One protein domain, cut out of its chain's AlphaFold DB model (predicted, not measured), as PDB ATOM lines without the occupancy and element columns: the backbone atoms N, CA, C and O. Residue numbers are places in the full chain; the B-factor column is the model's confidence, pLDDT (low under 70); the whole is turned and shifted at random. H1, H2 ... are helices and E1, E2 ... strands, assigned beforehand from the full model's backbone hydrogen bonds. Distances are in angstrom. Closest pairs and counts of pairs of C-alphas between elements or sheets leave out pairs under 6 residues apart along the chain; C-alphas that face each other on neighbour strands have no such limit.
ATOM      1  N   THR A   2      25.335  13.736  46.353       90.12
ATOM      2  CA  THR A   2      24.934  12.498  45.685       90.12
ATOM      3  C   THR A   2      24.671  11.376  46.684       90.12
ATOM      4  O   THR A   2      25.259  11.357  47.766       90.12
ATOM      5  N   TYR A   3      23.800  10.443  46.318       92.19
ATOM      6  CA  TYR A   3      23.398   9.275  47.095       92.19
ATOM      7  C   TYR A   3      23.395   8.032  46.213       92.19
ATOM      8  O   TYR A   3      23.296   8.106  44.989       92.19
ATOM      9  N   GLN A   4      23.446   6.878  46.867       93.50
ATOM     10  CA  GLN A   4      23.276   5.581  46.223       93.50
ATOM     11  C   GLN A   4      21.910   5.044  46.635       93.50
ATOM     12  O   GLN A   4      21.546   5.123  47.808       93.50
ATOM     13  N   VAL A   5      21.134   4.500  45.705       94.38
ATOM     14  CA  VAL A   5      19.806   3.947  45.989       94.38
ATOM     15  C   VAL A   5      19.769   2.480  45.605       94.38
ATOM     16  O   VAL A   5      20.104   2.099  44.489       94.38
ATOM     17  N   LYS A   6      19.307   1.647  46.536       95.31
ATOM     18  CA  LYS A   6      19.003   0.237  46.298       95.31
ATOM     19  C   LYS A   6      17.521  -0.018  46.514       95.31
ATOM     20  O   LYS A   6      17.035   0.147  47.630       95.31
ATOM     21  N   ILE A   7      16.831  -0.510  45.497       93.62
ATOM     22  CA  ILE A   7      15.428  -0.916  45.596       93.62
ATOM     23  C   ILE A   7      15.372  -2.437  45.694       93.62
ATOM     24  O   ILE A   7      16.023  -3.140  44.928       93.62
ATOM     25  N   ILE A   8      14.626  -2.952  46.666       92.12
ATOM     26  CA  ILE A   8      14.388  -4.381  46.882       92.12
ATOM     27  C   ILE A   8      12.893  -4.615  46.706       92.12
ATOM     28  O   ILE A   8      12.108  -4.206  47.564       92.12
ATOM     29  N   TYR A   9      12.517  -5.271  45.611       89.94
ATOM     30  CA  TYR A   9      11.123  -5.556  45.280       89.94
ATOM     31  C   TYR A   9      10.575  -6.737  46.096       89.94
ATOM     32  O   TYR A   9      11.358  -7.543  46.625       89.94
ATOM     33  N   PRO A  10       9.237  -6.864  46.216       85.75
ATOM     34  CA  PRO A  10       8.616  -8.038  46.814       85.75
ATOM     35  C   PRO A  10       9.060  -9.312  46.090       85.75
ATOM     36  O   PRO A  10       9.409  -9.296  44.909       85.75
ATOM     37  N   LYS A  11       9.076 -10.433  46.812       84.31
ATOM     38  CA  LYS A  11       9.408 -11.717  46.197       84.31
ATOM     39  C   LYS A  11       8.270 -12.148  45.284       84.31
ATOM     40  O   LYS A  11       7.130 -12.218  45.728       84.31
ATOM     41  N   GLU A  12       8.603 -12.518  44.057       76.44
ATOM     42  CA  GLU A  12       7.650 -13.158  43.156       76.44
ATOM     43  C   GLU A  12       7.762 -14.677  43.298       76.44
ATOM     44  O   GLU A  12       8.846 -15.255  43.148       76.44
ATOM     45  N   GLU A  13       6.643 -15.334  43.599       69.38
ATOM     46  CA  GLU A  13       6.552 -16.792  43.589       69.38
ATOM     47  C   GLU A  13       6.278 -17.279  42.162       69.38
ATOM     48  O   GLU A  13       5.227 -17.011  41.581       69.38
ATOM     49  N   ALA A  14       7.221 -18.030  41.594       61.03
ATOM     50  CA  ALA A  14       7.066 -18.681  40.302       61.03
ATOM     51  C   ALA A  14       7.000 -20.205  40.477       61.03
ATOM     52  O   ALA A  14       7.846 -20.822  41.131       61.03
ATOM     53  N   LEU A  15       5.996 -20.832  39.860       51.94
ATOM     54  CA  LEU A  15       5.864 -22.286  39.779       51.94
ATOM     55  C   LEU A  15       6.592 -22.780  38.521       51.94
ATOM     56  O   LEU A  15       6.002 -22.933  37.455       51.94
ATOM     57  N   GLU A  16       7.895 -23.027  38.643       56.75
ATOM     58  CA  GLU A  16       8.683 -23.665  37.586       56.75
ATOM     59  C   GLU A  16       8.847 -25.158  37.904       56.75
ATOM     60  O   GLU A  16       9.376 -25.548  38.944       56.75
ATOM     61  N   SER A  17       8.390 -26.026  36.997       53.81
ATOM     62  CA  SER A  17       8.606 -27.483  37.062       53.81
ATOM     63  C   SER A  17       8.203 -28.147  38.395       53.81
ATOM     64  O   SER A  17       8.967 -28.935  38.955       53.81
ATOM     65  N   ASN A  18       7.003 -27.847  38.913       61.97
ATOM     66  CA  ASN A  18       6.476 -28.383  40.184       61.97
ATOM     67  C   ASN A  18       7.302 -28.031  41.444       61.97
ATOM     68  O   ASN A  18       7.098 -28.639  42.497       61.97
ATOM     69  N   LYS A  19       8.202 -27.041  41.375       55.44
ATOM     70  CA  LYS A  19       8.865 -26.453  42.545       55.44
ATOM     71  C   LYS A  19       8.504 -24.977  42.669       55.44
ATOM     72  O   LYS A  19       8.639 -24.210  41.720       55.44
ATOM     73  N   LEU A  20       8.068 -24.595  43.866       56.03
ATOM     74  CA  LEU A  20       7.910 -23.196  44.244       56.03
ATOM     75  C   LEU A  20       9.301 -22.548  44.238       56.03
ATOM     76  O   LEU A  20      10.188 -22.988  44.971       56.03
ATOM     77  N   THR A  21       9.503 -21.557  43.376       60.28
ATOM     78  CA  THR A  21      10.769 -20.834  43.254       60.28
ATOM     79  C   THR A  21      10.507 -19.367  43.557       60.28
ATOM     80  O   THR A  21       9.715 -18.726  42.874       60.28
ATOM     81  N   GLU A  22      11.158 -18.834  44.588       68.69
ATOM     82  CA  GLU A  22      11.091 -17.410  44.921       68.69
ATOM     83  C   GLU A  22      12.131 -16.643  44.092       68.69
ATOM     84  O   GLU A  22      13.320 -16.977  44.120       68.69
ATOM     85  N   ARG A  23      11.714 -15.592  43.378       70.38
ATOM     86  CA  ARG A  23      12.627 -14.659  42.702       70.38
ATOM     87  C   ARG A  23      12.664 -13.335  43.452       70.38
ATOM     88  O   ARG A  23      11.640 -12.818  43.880       70.38
ATOM     89  N   THR A  24      13.870 -12.806  43.652       74.50
ATOM     90  CA  THR A  24      14.092 -11.479  44.242       74.50
ATOM     91  C   THR A  24      14.663 -10.572  43.165       74.50
ATOM     92  O   THR A  24      15.692 -10.903  42.576       74.50
ATOM     93  N   PHE A  25      14.011  -9.440  42.926       83.56
ATOM     94  CA  PHE A  25      14.478  -8.416  42.003       83.56
ATOM     95  C   PHE A  25      15.001  -7.220  42.804       83.56
ATOM     96  O   PHE A  25      14.344  -6.751  43.734       83.56
ATOM     97  N   ASN A  26      16.221  -6.779  42.489       89.88
ATOM     98  CA  ASN A  26      16.850  -5.631  43.127       89.88
ATOM     99  C   ASN A  26      17.339  -4.670  42.050       89.88
ATOM    100  O   ASN A  26      18.042  -5.098  41.135       89.88
ATOM    101  N   GLU A  27      17.053  -3.387  42.224       91.19
ATOM    102  CA  GLU A  27      17.626  -2.319  41.410       91.19
ATOM    103  C   GLU A  27      18.649  -1.533  42.217       91.19
ATOM    104  O   GLU A  27      18.576  -1.451  43.448       91.19
ATOM    105  N   TYR A  28      19.631  -0.985  41.514       93.31
ATOM    106  CA  TYR A  28      20.710  -0.223  42.109       93.31
ATOM    107  C   TYR A  28      21.048   0.967  41.217       93.31
ATOM    108  O   TYR A  28      21.208   0.809  40.007       93.31
ATOM    109  N   MET A  29      21.125   2.142  41.826       93.50
ATOM    110  CA  MET A  29      21.379   3.420  41.176       93.50
ATOM    111  C   MET A  29      22.444   4.169  41.978       93.50
ATOM    112  O   MET A  29      22.337   4.263  43.200       93.50
ATOM    113  N   ASP A  30      23.447   4.702  41.291       91.19
ATOM    114  CA  ASP A  30      24.514   5.517  41.878       91.19
ATOM    115  C   ASP A  30      24.364   6.985  41.465       91.19
ATOM    116  O   ASP A  30      23.673   7.296  40.493       91.19
ATOM    117  N   ASP A  31      25.060   7.867  42.187       91.00
ATOM    118  CA  ASP A  31      25.214   9.290  41.869       91.00
ATOM    119  C   ASP A  31      23.890  10.073  41.726       91.00
ATOM    120  O   ASP A  31      23.804  11.024  40.952       91.00
ATOM    121  N   LEU A  32      22.863   9.709  42.503       93.81
ATOM    122  CA  LEU A  32      21.570  10.405  42.505       93.81
ATOM    123  C   LEU A  32      21.597  11.638  43.406       93.81
ATOM    124  O   LEU A  32      21.994  11.555  44.567       93.81
ATOM    125  N   GLU A  33      21.106  12.774  42.921       94.25
ATOM    126  CA  GLU A  33      20.897  13.956  43.758       94.25
ATOM    127  C   GLU A  33      19.701  13.769  44.707       94.25
ATOM    128  O   GLU A  33      18.795  12.971  44.461       94.25
ATOM    129  N   ALA A  34      19.667  14.536  45.803       91.50
ATOM    130  CA  ALA A  34      18.617  14.430  46.826       91.50
ATOM    131  C   ALA A  34      17.192  14.485  46.241       91.50
ATOM    132  O   ALA A  34      16.333  13.688  46.612       91.50
ATOM    133  N   GLU A  35      16.956  15.407  45.303       92.00
ATOM    134  CA  GLU A  35      15.664  15.587  44.628       92.00
ATOM    135  C   GLU A  35      15.261  14.351  43.813       92.00
ATOM    136  O   GLU A  35      14.088  13.984  43.778       92.00
ATOM    137  N   GLU A  36      16.228  13.671  43.193       93.56
ATOM    138  CA  GLU A  36      15.983  12.449  42.430       93.56
ATOM    139  C   GLU A  36      15.629  11.290  43.362       93.56
ATOM    140  O   GLU A  36      14.677  10.562  43.093       93.56
ATOM    141  N   VAL A  37      16.328  11.156  44.493       92.44
ATOM    142  CA  VAL A  37      16.019  10.138  45.511       92.44
ATOM    143  C   VAL A  37      14.612  10.335  46.086       92.44
ATOM    144  O   VAL A  37      13.871   9.362  46.235       92.44
ATOM    145  N   ILE A  38      14.228  11.581  46.385       91.69
ATOM    146  CA  ILE A  38      12.882  11.928  46.874       91.69
ATOM    147  C   ILE A  38      11.827  11.582  45.825       91.69
ATOM    148  O   ILE A  38      10.864  10.884  46.130       91.69
ATOM    149  N   LYS A  39      12.047  11.972  44.567       92.31
ATOM    150  CA  LYS A  39      11.123  11.659  43.476       92.31
ATOM    151  C   LYS A  39      10.945  10.151  43.272       92.31
ATOM    152  O   LYS A  39       9.832   9.702  43.014       92.31
ATOM    153  N   GLN A  40      12.019   9.369  43.395       92.56
ATOM    154  CA  GLN A  40      11.937   7.907  43.322       92.56
ATOM    155  C   GLN A  40      11.097   7.329  44.465       92.56
ATOM    156  O   GLN A  40      10.258   6.460  44.237       92.56
ATOM    157  N   TYR A  41      11.281   7.834  45.685       90.88
ATOM    158  CA  TYR A  41      10.478   7.431  46.839       90.88
ATOM    159  C   TYR A  41       8.979   7.713  46.622       90.88
ATOM    160  O   TYR A  41       8.156   6.808  46.760       90.88
ATOM    161  N   GLU A  42       8.629   8.928  46.193       90.44
ATOM    162  CA  GLU A  42       7.245   9.339  45.906       90.44
ATOM    163  C   GLU A  42       6.601   8.523  44.771       90.44
ATOM    164  O   GLU A  42       5.419   8.164  44.834       90.44
ATOM    165  N   GLN A  43       7.371   8.199  43.727       91.06
ATOM    166  CA  GLN A  43       6.888   7.379  42.618       91.06
ATOM    167  C   GLN A  43       6.529   5.965  43.092       91.06
ATOM    168  O   GLN A  43       5.446   5.477  42.777       91.06
ATOM    169  N   LEU A  44       7.387   5.335  43.895       90.62
ATOM    170  CA  LEU A  44       7.151   3.989  44.428       90.62
ATOM    171  C   LEU A  44       5.910   3.931  45.334       90.62
ATOM    172  O   LEU A  44       5.160   2.954  45.293       90.62
ATOM    173  N   LEU A  45       5.648   4.988  46.110       88.00
ATOM    174  CA  LEU A  45       4.407   5.114  46.883       88.00
ATOM    175  C   LEU A  45       3.183   5.248  45.973       88.00
ATOM    176  O   LEU A  45       2.160   4.601  46.201       88.00
ATOM    177  N   THR A  46       3.296   6.047  44.908       88.00
ATOM    178  CA  THR A  46       2.229   6.233  43.910       88.00
ATOM    179  C   THR A  46       1.915   4.937  43.154       88.00
ATOM    180  O   THR A  46       0.761   4.688  42.806       88.00
ATOM    181  N   GLU A  47       2.918   4.085  42.932       88.88
ATOM    182  CA  GLU A  47       2.773   2.749  42.339       88.88
ATOM    183  C   GLU A  47       2.070   1.741  43.270       88.88
ATOM    184  O   GLU A  47       1.701   0.651  42.833       88.88
ATOM    185  N   GLY A  48       1.808   2.112  44.529       87.06
ATOM    186  CA  GLY A  48       1.061   1.301  45.489       87.06
ATOM    187  C   GLY A  48       1.933   0.412  46.377       87.06
ATOM    188  O   GLY A  48       1.411  -0.505  47.019       87.06
ATOM    189  N   TYR A  49       3.243   0.663  46.444       88.75
ATOM    190  CA  TYR A  49       4.117  -0.004  47.404       88.75
ATOM    191  C   TYR A  49       4.085   0.691  48.764       88.75
ATOM    192  O   TYR A  49       4.030   1.910  48.864       88.75
ATOM    193  N   SER A  50       4.209  -0.098  49.830       87.12
ATOM    194  CA  SER A  50       4.594   0.400  51.148       87.12
ATOM    195  C   SER A  50       6.092   0.183  51.357       87.12
ATOM    196  O   SER A  50       6.611  -0.916  51.114       87.12
ATOM    197  N   ILE A  51       6.791   1.227  51.808       87.94
ATOM    198  CA  ILE A  51       8.253   1.315  51.709       87.94
ATOM    199  C   ILE A  51       8.889   1.336  53.097       87.94
ATOM    200  O   ILE A  51       8.660   2.226  53.914       87.94
ATOM    201  N   SER A  52       9.776   0.375  53.354       86.75
ATOM    202  CA  SER A  52      10.713   0.449  54.473       86.75
ATOM    203  C   SER A  52      12.040   1.030  53.999       86.75
ATOM    204  O   SER A  52      12.793   0.382  53.269       86.75
ATOM    205  N   VAL A  53      12.341   2.241  54.460       87.25
ATOM    206  CA  VAL A  53      13.599   2.935  54.177       87.25
ATOM    207  C   VAL A  53      14.659   2.548  55.209       87.25
ATOM    208  O   VAL A  53      14.404   2.541  56.414       87.25
ATOM    209  N   ASN A  54      15.868   2.236  54.747       87.19
ATOM    210  CA  ASN A  54      17.051   2.126  55.597       87.19
ATOM    211  C   ASN A  54      18.194   2.943  55.000       87.19
ATOM    212  O   ASN A  54      18.484   2.814  53.816       87.19
ATOM    213  N   PHE A  55      18.866   3.726  55.833       87.31
ATOM    214  CA  PHE A  55      20.022   4.520  55.439       87.31
ATOM    215  C   PHE A  55      21.304   3.858  55.937       87.31
ATOM    216  O   PHE A  55      21.378   3.401  57.082       87.31
ATOM    217  N   PHE A  56      22.311   3.818  55.076       85.62
ATOM    218  CA  PHE A  56      23.633   3.282  55.361       85.62
ATOM    219  C   PHE A  56      24.670   4.340  54.980       85.62
ATOM    220  O   PHE A  56      25.099   4.375  53.824       85.62
ATOM    221  N   PRO A  57      25.043   5.235  55.913       83.62
ATOM    222  CA  PRO A  57      26.074   6.225  55.641       83.62
ATOM    223  C   PRO A  57      27.407   5.532  55.329       83.62
ATOM    224  O   PRO A  57      27.688   4.456  55.882       83.62
ATOM    225  N   PRO A  58      28.234   6.118  54.449       79.31
ATOM    226  CA  PRO A  58      29.524   5.547  54.106       79.31
ATOM    227  C   PRO A  58      30.447   5.577  55.332       79.31
ATOM    228  O   PRO A  58      30.394   6.491  56.151       79.31
ATOM    229  N   GLN A  59      31.299   4.561  55.481       71.31
ATOM    230  CA  GLN A  59      32.283   4.537  56.576       71.31
ATOM    231  C   GLN A  59      33.482   5.450  56.299       71.31
ATOM    232  O   GLN A  59      34.137   5.902  57.232       71.31
ATOM    233  N   VAL A  60      33.755   5.711  55.021       73.94
ATOM    234  CA  VAL A  60      34.822   6.584  54.533       73.94
ATOM    235  C   VAL A  60      34.241   7.537  53.499       73.94
ATOM    236  O   VAL A  60      33.381   7.133  52.716       73.94
ATOM    237  N   ASP A  61      34.677   8.790  53.491       65.44
ATOM    238  CA  ASP A  61      34.311   9.724  52.426       65.44
ATOM    239  C   ASP A  61      35.084   9.463  51.121       65.44
ATOM    240  O   ASP A  61      35.957   8.594  51.041       65.44
ATOM    241  N   LYS A  62      34.758  10.234  50.072       63.53
ATOM    242  CA  LYS A  62      35.434  10.166  48.763       63.53
ATOM    243  C   LYS A  62      36.929  10.505  48.838       63.53
ATOM    244  O   LYS A  62      37.672  10.121  47.938       63.53
ATOM    245  N   GLU A  63      37.370  11.206  49.882       64.69
ATOM    246  CA  GLU A  63      38.775  11.564  50.112       64.69
ATOM    247  C   GLU A  63      39.520  10.493  50.930       64.69
ATOM    248  O   GLU A  63      40.739  10.569  51.090       64.69
ATOM    249  N   GLY A  64      38.812   9.453  51.387       66.44
ATOM    250  CA  GLY A  64      39.354   8.338  52.156       66.44
ATOM    251  C   GLY A  64      39.424   8.587  53.663       66.44
ATOM    252  O   GLY A  64      40.022   7.775  54.370       66.44
ATOM    253  N   SER A  65      38.827   9.670  54.168       70.38
ATOM    254  CA  SER A  65      38.758   9.949  55.604       70.38
ATOM    255  C   SER A  65      37.599   9.184  56.238       70.38
ATOM    256  O   SER A  65      36.506   9.113  55.674       70.38
ATOM    257  N   GLU A  66      37.818   8.604  57.420       71.44
ATOM    258  CA  GLU A  66      36.746   7.949  58.173       71.44
ATOM    259  C   GLU A  66      35.679   8.971  58.584       71.44
ATOM    260  O   GLU A  66      35.980  10.046  59.107       71.44
ATOM    261  N   LYS A 179       9.101   6.213  61.026       64.88
ATOM    262  CA  LYS A 179       7.757   5.636  60.891       64.88
ATOM    263  C   LYS A 179       7.565   5.184  59.443       64.88
ATOM    264  O   LYS A 179       8.040   5.837  58.526       64.88
ATOM    265  N   LYS A 180       6.914   4.037  59.250       64.94
ATOM    266  CA  LYS A 180       6.573   3.541  57.911       64.94
ATOM    267  C   LYS A 180       5.678   4.576  57.217       64.94
ATOM    268  O   LYS A 180       4.786   5.094  57.886       64.94
ATOM    269  N   ASP A 181       5.919   4.820  55.930       61.88
ATOM    270  CA  ASP A 181       5.073   5.664  55.072       61.88
ATOM    271  C   ASP A 181       4.905   7.116  55.603       61.88
ATOM    272  O   ASP A 181       3.792   7.611  55.763       61.88
ATOM    273  N   ASP A 182       6.019   7.775  55.957       69.44
ATOM    274  CA  ASP A 182       6.063   9.163  56.456       69.44
ATOM    275  C   ASP A 182       6.887  10.054  55.505       69.44
ATOM    276  O   ASP A 182       8.079  10.306  55.724       69.44
ATOM    277  N   ASP A 183       6.234  10.482  54.424       62.44
ATOM    278  CA  ASP A 183       6.820  11.209  53.290       62.44
ATOM    279  C   ASP A 183       7.433  12.550  53.702       62.44
ATOM    280  O   ASP A 183       8.565  12.865  53.324       62.44
ATOM    281  N   ASP A 184       6.731  13.302  54.558       65.31
ATOM    282  CA  ASP A 184       7.188  14.598  55.077       65.31
ATOM    283  C   ASP A 184       8.490  14.447  55.884       65.31
ATOM    284  O   ASP A 184       9.358  15.330  55.898       65.31
ATOM    285  N   SER A 185       8.662  13.295  56.540       75.50
ATOM    286  CA  SER A 185       9.879  12.985  57.281       75.50
ATOM    287  C   SER A 185      11.033  12.513  56.391       75.50
ATOM    288  O   SER A 185      12.188  12.712  56.770       75.50
ATOM    289  N   PHE A 186      10.766  11.917  55.219       84.44
ATOM    290  CA  PHE A 186      11.805  11.284  54.398       84.44
ATOM    291  C   PHE A 186      12.816  12.297  53.851       84.44
ATOM    292  O   PHE A 186      14.021  12.100  54.013       84.44
ATOM    293  N   ALA A 187      12.352  13.403  53.264       85.44
ATOM    294  CA  ALA A 187      13.239  14.434  52.719       85.44
ATOM    295  C   ALA A 187      14.123  15.062  53.813       85.44
ATOM    296  O   ALA A 187      15.336  15.206  53.641       85.44
ATOM    297  N   SER A 188      13.522  15.365  54.968       82.62
ATOM    298  CA  SER A 188      14.229  15.900  56.138       82.62
ATOM    299  C   SER A 188      15.263  14.909  56.682       82.62
ATOM    300  O   SER A 188      16.352  15.306  57.090       82.62
ATOM    301  N   GLN A 189      14.948  13.612  56.657       82.06
ATOM    302  CA  GLN A 189      15.881  12.562  57.054       82.06
ATOM    303  C   GLN A 189      17.032  12.424  56.077       82.06
ATOM    304  O   GLN A 189      18.174  12.426  56.518       82.06
ATOM    305  N   LEU A 190      16.749  12.333  54.776       87.81
ATOM    306  CA  LEU A 190      17.767  12.208  53.737       87.81
ATOM    307  C   LEU A 190      18.798  13.337  53.849       87.81
ATOM    308  O   LEU A 190      19.994  13.064  53.842       87.81
ATOM    309  N   ALA A 191      18.335  14.573  54.053       86.38
ATOM    310  CA  ALA A 191      19.189  15.748  54.215       86.38
ATOM    311  C   ALA A 191      20.094  15.711  55.461       86.38
ATOM    312  O   ALA A 191      21.102  16.415  55.503       86.38
ATOM    313  N   ALA A 192      19.747  14.916  56.477       85.94
ATOM    314  CA  ALA A 192      20.549  14.774  57.688       85.94
ATOM    315  C   ALA A 192      21.678  13.735  57.544       85.94
ATOM    316  O   ALA A 192      22.569  13.677  58.395       85.94
ATOM    317  N   TYR A 193      21.657  12.916  56.488       87.69
ATOM    318  CA  TYR A 193      22.732  11.979  56.173       87.69
ATOM    319  C   TYR A 193      23.794  12.630  55.269       87.69
ATOM    320  O   TYR A 193      23.474  13.480  54.440       87.69
ATOM    321  N   PRO A 194      25.072  12.225  55.390       87.88
ATOM    322  CA  PRO A 194      26.124  12.708  54.506       87.88
ATOM    323  C   PRO A 194      25.939  12.201  53.065       87.88
ATOM    324  O   PRO A 194      25.239  11.214  52.814       87.88
ATOM    325  N   ALA A 195      26.633  12.844  52.123       86.62
ATOM    326  CA  ALA A 195      26.735  12.365  50.746       86.62
ATOM    327  C   ALA A 195      27.284  10.927  50.685       86.62
ATOM    328  O   ALA A 195      27.977  10.475  51.596       86.62
ATOM    329  N   GLU A 196      26.979  10.220  49.600       87.56
ATOM    330  CA  GLU A 196      27.278   8.798  49.377       87.56
ATOM    331  C   GLU A 196      26.576   7.841  50.345       87.56
ATOM    332  O   GLU A 196      26.895   6.654  50.401       87.56
ATOM    333  N   THR A 197      25.589   8.328  51.101       89.44
ATOM    334  CA  THR A 197      24.733   7.444  51.890       89.44
ATOM    335  C   THR A 197      23.955   6.524  50.958       89.44
ATOM    336  O   THR A 197      23.259   6.978  50.049       89.44
ATOM    337  N   LEU A 198      24.050   5.220  51.221       90.50
ATOM    338  CA  LEU A 198      23.238   4.217  50.554       90.50
ATOM    339  C   LEU A 198      21.847   4.188  51.190       90.50
ATOM    340  O   LEU A 198      21.672   3.788  52.345       90.50
ATOM    341  N   VAL A 199      20.844   4.570  50.416       91.50
ATOM    342  CA  VAL A 199      19.432   4.510  50.771       91.50
ATOM    343  C   VAL A 199      18.852   3.218  50.209       91.50
ATOM    344  O   VAL A 199      18.833   2.988  49.006       91.50
ATOM    345  N   THR A 200      18.392   2.327  51.080       92.62
ATOM    346  CA  THR A 200      17.721   1.091  50.671       92.62
ATOM    347  C   THR A 200      16.216   1.225  50.840       92.62
ATOM    348  O   THR A 200      15.732   1.323  51.970       92.62
ATOM    349  N   PHE A 201      15.482   1.151  49.733       91.69
ATOM    350  CA  PHE A 201      14.030   1.027  49.698       91.69
ATOM    351  C   PHE A 201      13.656  -0.447  49.645       91.69
ATOM    352  O   PHE A 201      13.896  -1.132  48.654       91.69
ATOM    353  N   LYS A 202      13.080  -0.962  50.729       90.94
ATOM    354  CA  LYS A 202      12.514  -2.308  50.748       90.94
ATOM    355  C   LYS A 202      11.006  -2.215  50.567       90.94
ATOM    356  O   LYS A 202      10.316  -1.721  51.457       90.94
ATOM    357  N   LEU A 203      10.534  -2.705  49.430       90.62
ATOM    358  CA  LEU A 203       9.139  -2.642  49.028       90.62
ATOM    359  C   LEU A 203       8.349  -3.828  49.586       90.62
ATOM    360  O   LEU A 203       8.860  -4.939  49.758       90.62
ATOM    361  N   SER A 204       7.085  -3.562  49.876       87.56
ATOM    362  CA  SER A 204       6.051  -4.536  50.211       87.56
ATOM    363  C   SER A 204       4.744  -4.062  49.591       87.56
ATOM    364  O   SER A 204       4.565  -2.857  49.422       87.56
ATOM    365  N   ASP A 205       3.836  -4.972  49.265       81.62
ATOM    366  CA  ASP A 205       2.521  -4.572  48.765       81.62
ATOM    367  C   ASP A 205       1.774  -3.801  49.863       81.62
ATOM    368  O   ASP A 205       1.724  -4.243  51.014       81.62
ATOM    369  N   ALA A 206       1.206  -2.634  49.536       67.00
ATOM    370  CA  ALA A 206       0.526  -1.786  50.522       67.00
ATOM    371  C   ALA A 206      -0.771  -2.405  51.092       67.00
ATOM    372  O   ALA A 206      -1.361  -1.852  52.019       67.00
ATOM    373  N   THR A 207      -1.212  -3.553  50.567       54.62
ATOM    374  CA  THR A 207      -2.468  -4.238  50.921       54.62
ATOM    375  C   THR A 207      -2.282  -5.685  51.398       54.62
ATOM    376  O   THR A 207      -3.108  -6.539  51.072       54.62
ATOM    377  N   ALA A 208      -1.222  -5.976  52.158       42.00
ATOM    378  CA  ALA A 208      -1.072  -7.243  52.889       42.00
ATOM    379  C   ALA A 208      -1.326  -7.071  54.394       42.00
ATOM    380  O   ALA A 208      -0.734  -6.143  54.994       42.00
TER     381      ALA A 208
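This is residues 2 to 66 and 179 to 208 of the 208 residues of an uncharacterized protein of Lactococcus garvieae (UniProt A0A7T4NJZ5). A strongly twisted sheet of four strands has helix H1 packed over one face, with H2 side by side with H1 and only grazing the sheet. From the E4 and E1 side of this body the narrow hairpin of E2 and E3 reaches out as an arm, its residues 15 to 20 sticking out free, while residues 57 to 66 trail off toward the opposite end. The printed part has 95 residues with two named helices and six named strands, in the order E1 E2 E3 E4 H1 E5 H2 E6; the large sheet is mixed, in the order E4, E1, E6, E5, and the class is mixed, helices and strands. The whole is loose, with a radius of gyration of the C-alphas of 15.6 A, and elongated, spanning 52 by 30 by 19 A.

In the large sheet, E4 is residues 26 to 33, 20.0 A long, and E1 is residues 2 to 8, 19.9 A long, from C-alpha 2 at (24.934, 12.498, 45.685). E6 is residues 198 to 205, 22.6 A long, ending with C-alpha 205 at (2.521, -4.572, 48.765), and E5 is residues 49 to 56, 21.3 A long. H1 is residues 34 to 46, 18.6 A long, from C-alpha 34 at (18.617, 14.430, 46.826), and H2 is residues 183 to 192, 14.9 A long. E2 is residues 12 to 16 and E3 residues 19 to 23.

E1 and E6, the inner strands, are parallel, with N 8 and O 201 2.8 A apart. E4, an edge strand, is antiparallel to E1, with N 5 and O 29 at 2.8 A, and bends by 65 degrees at residue 30. E5, the other edge strand, is antiparallel to E6, with N 52 and O 202 at 2.9 A. H1 is on one face of this sheet, forming two layers, helix over sheet; the closest C-alphas of H1 and E1 are those of Ala 34 and Thr 2, 6.7 A apart. E4, H1 and E5 form a split strand-helix-strand unit, two strands running the same way with E1 and E6 between them, and its crossover is right-handed. H1 and H2 touch at a shallow tilt of 25 degrees, opposite ways, with the C-alphas of Ile 38 and Ala 187 closest at 6.4 A. H2 only grazes the sheet, with residues 186 to 190. In H1 every O i to N i+4 pair is within hydrogen-bond range, in H2 4 of 6. E2 and E3 form an antiparallel hairpin, with N 14 and O 21 at 2.9 A, and E3 runs on into E4 at 3 degrees.

The C-alphas farthest apart, those of Asn 18 and Ser 65, are 52.4 A apart. Residues 67 to 178 are not printed, and C-alphas 66 and 179 are 29.2 A apart across this cut. Of the links that are printed whole, none is long. The mean pLDDT of the printed part is 81.0; it is under 70 at residues 13 to 22, 61 to 64, 179 to 184 and 206 to 208.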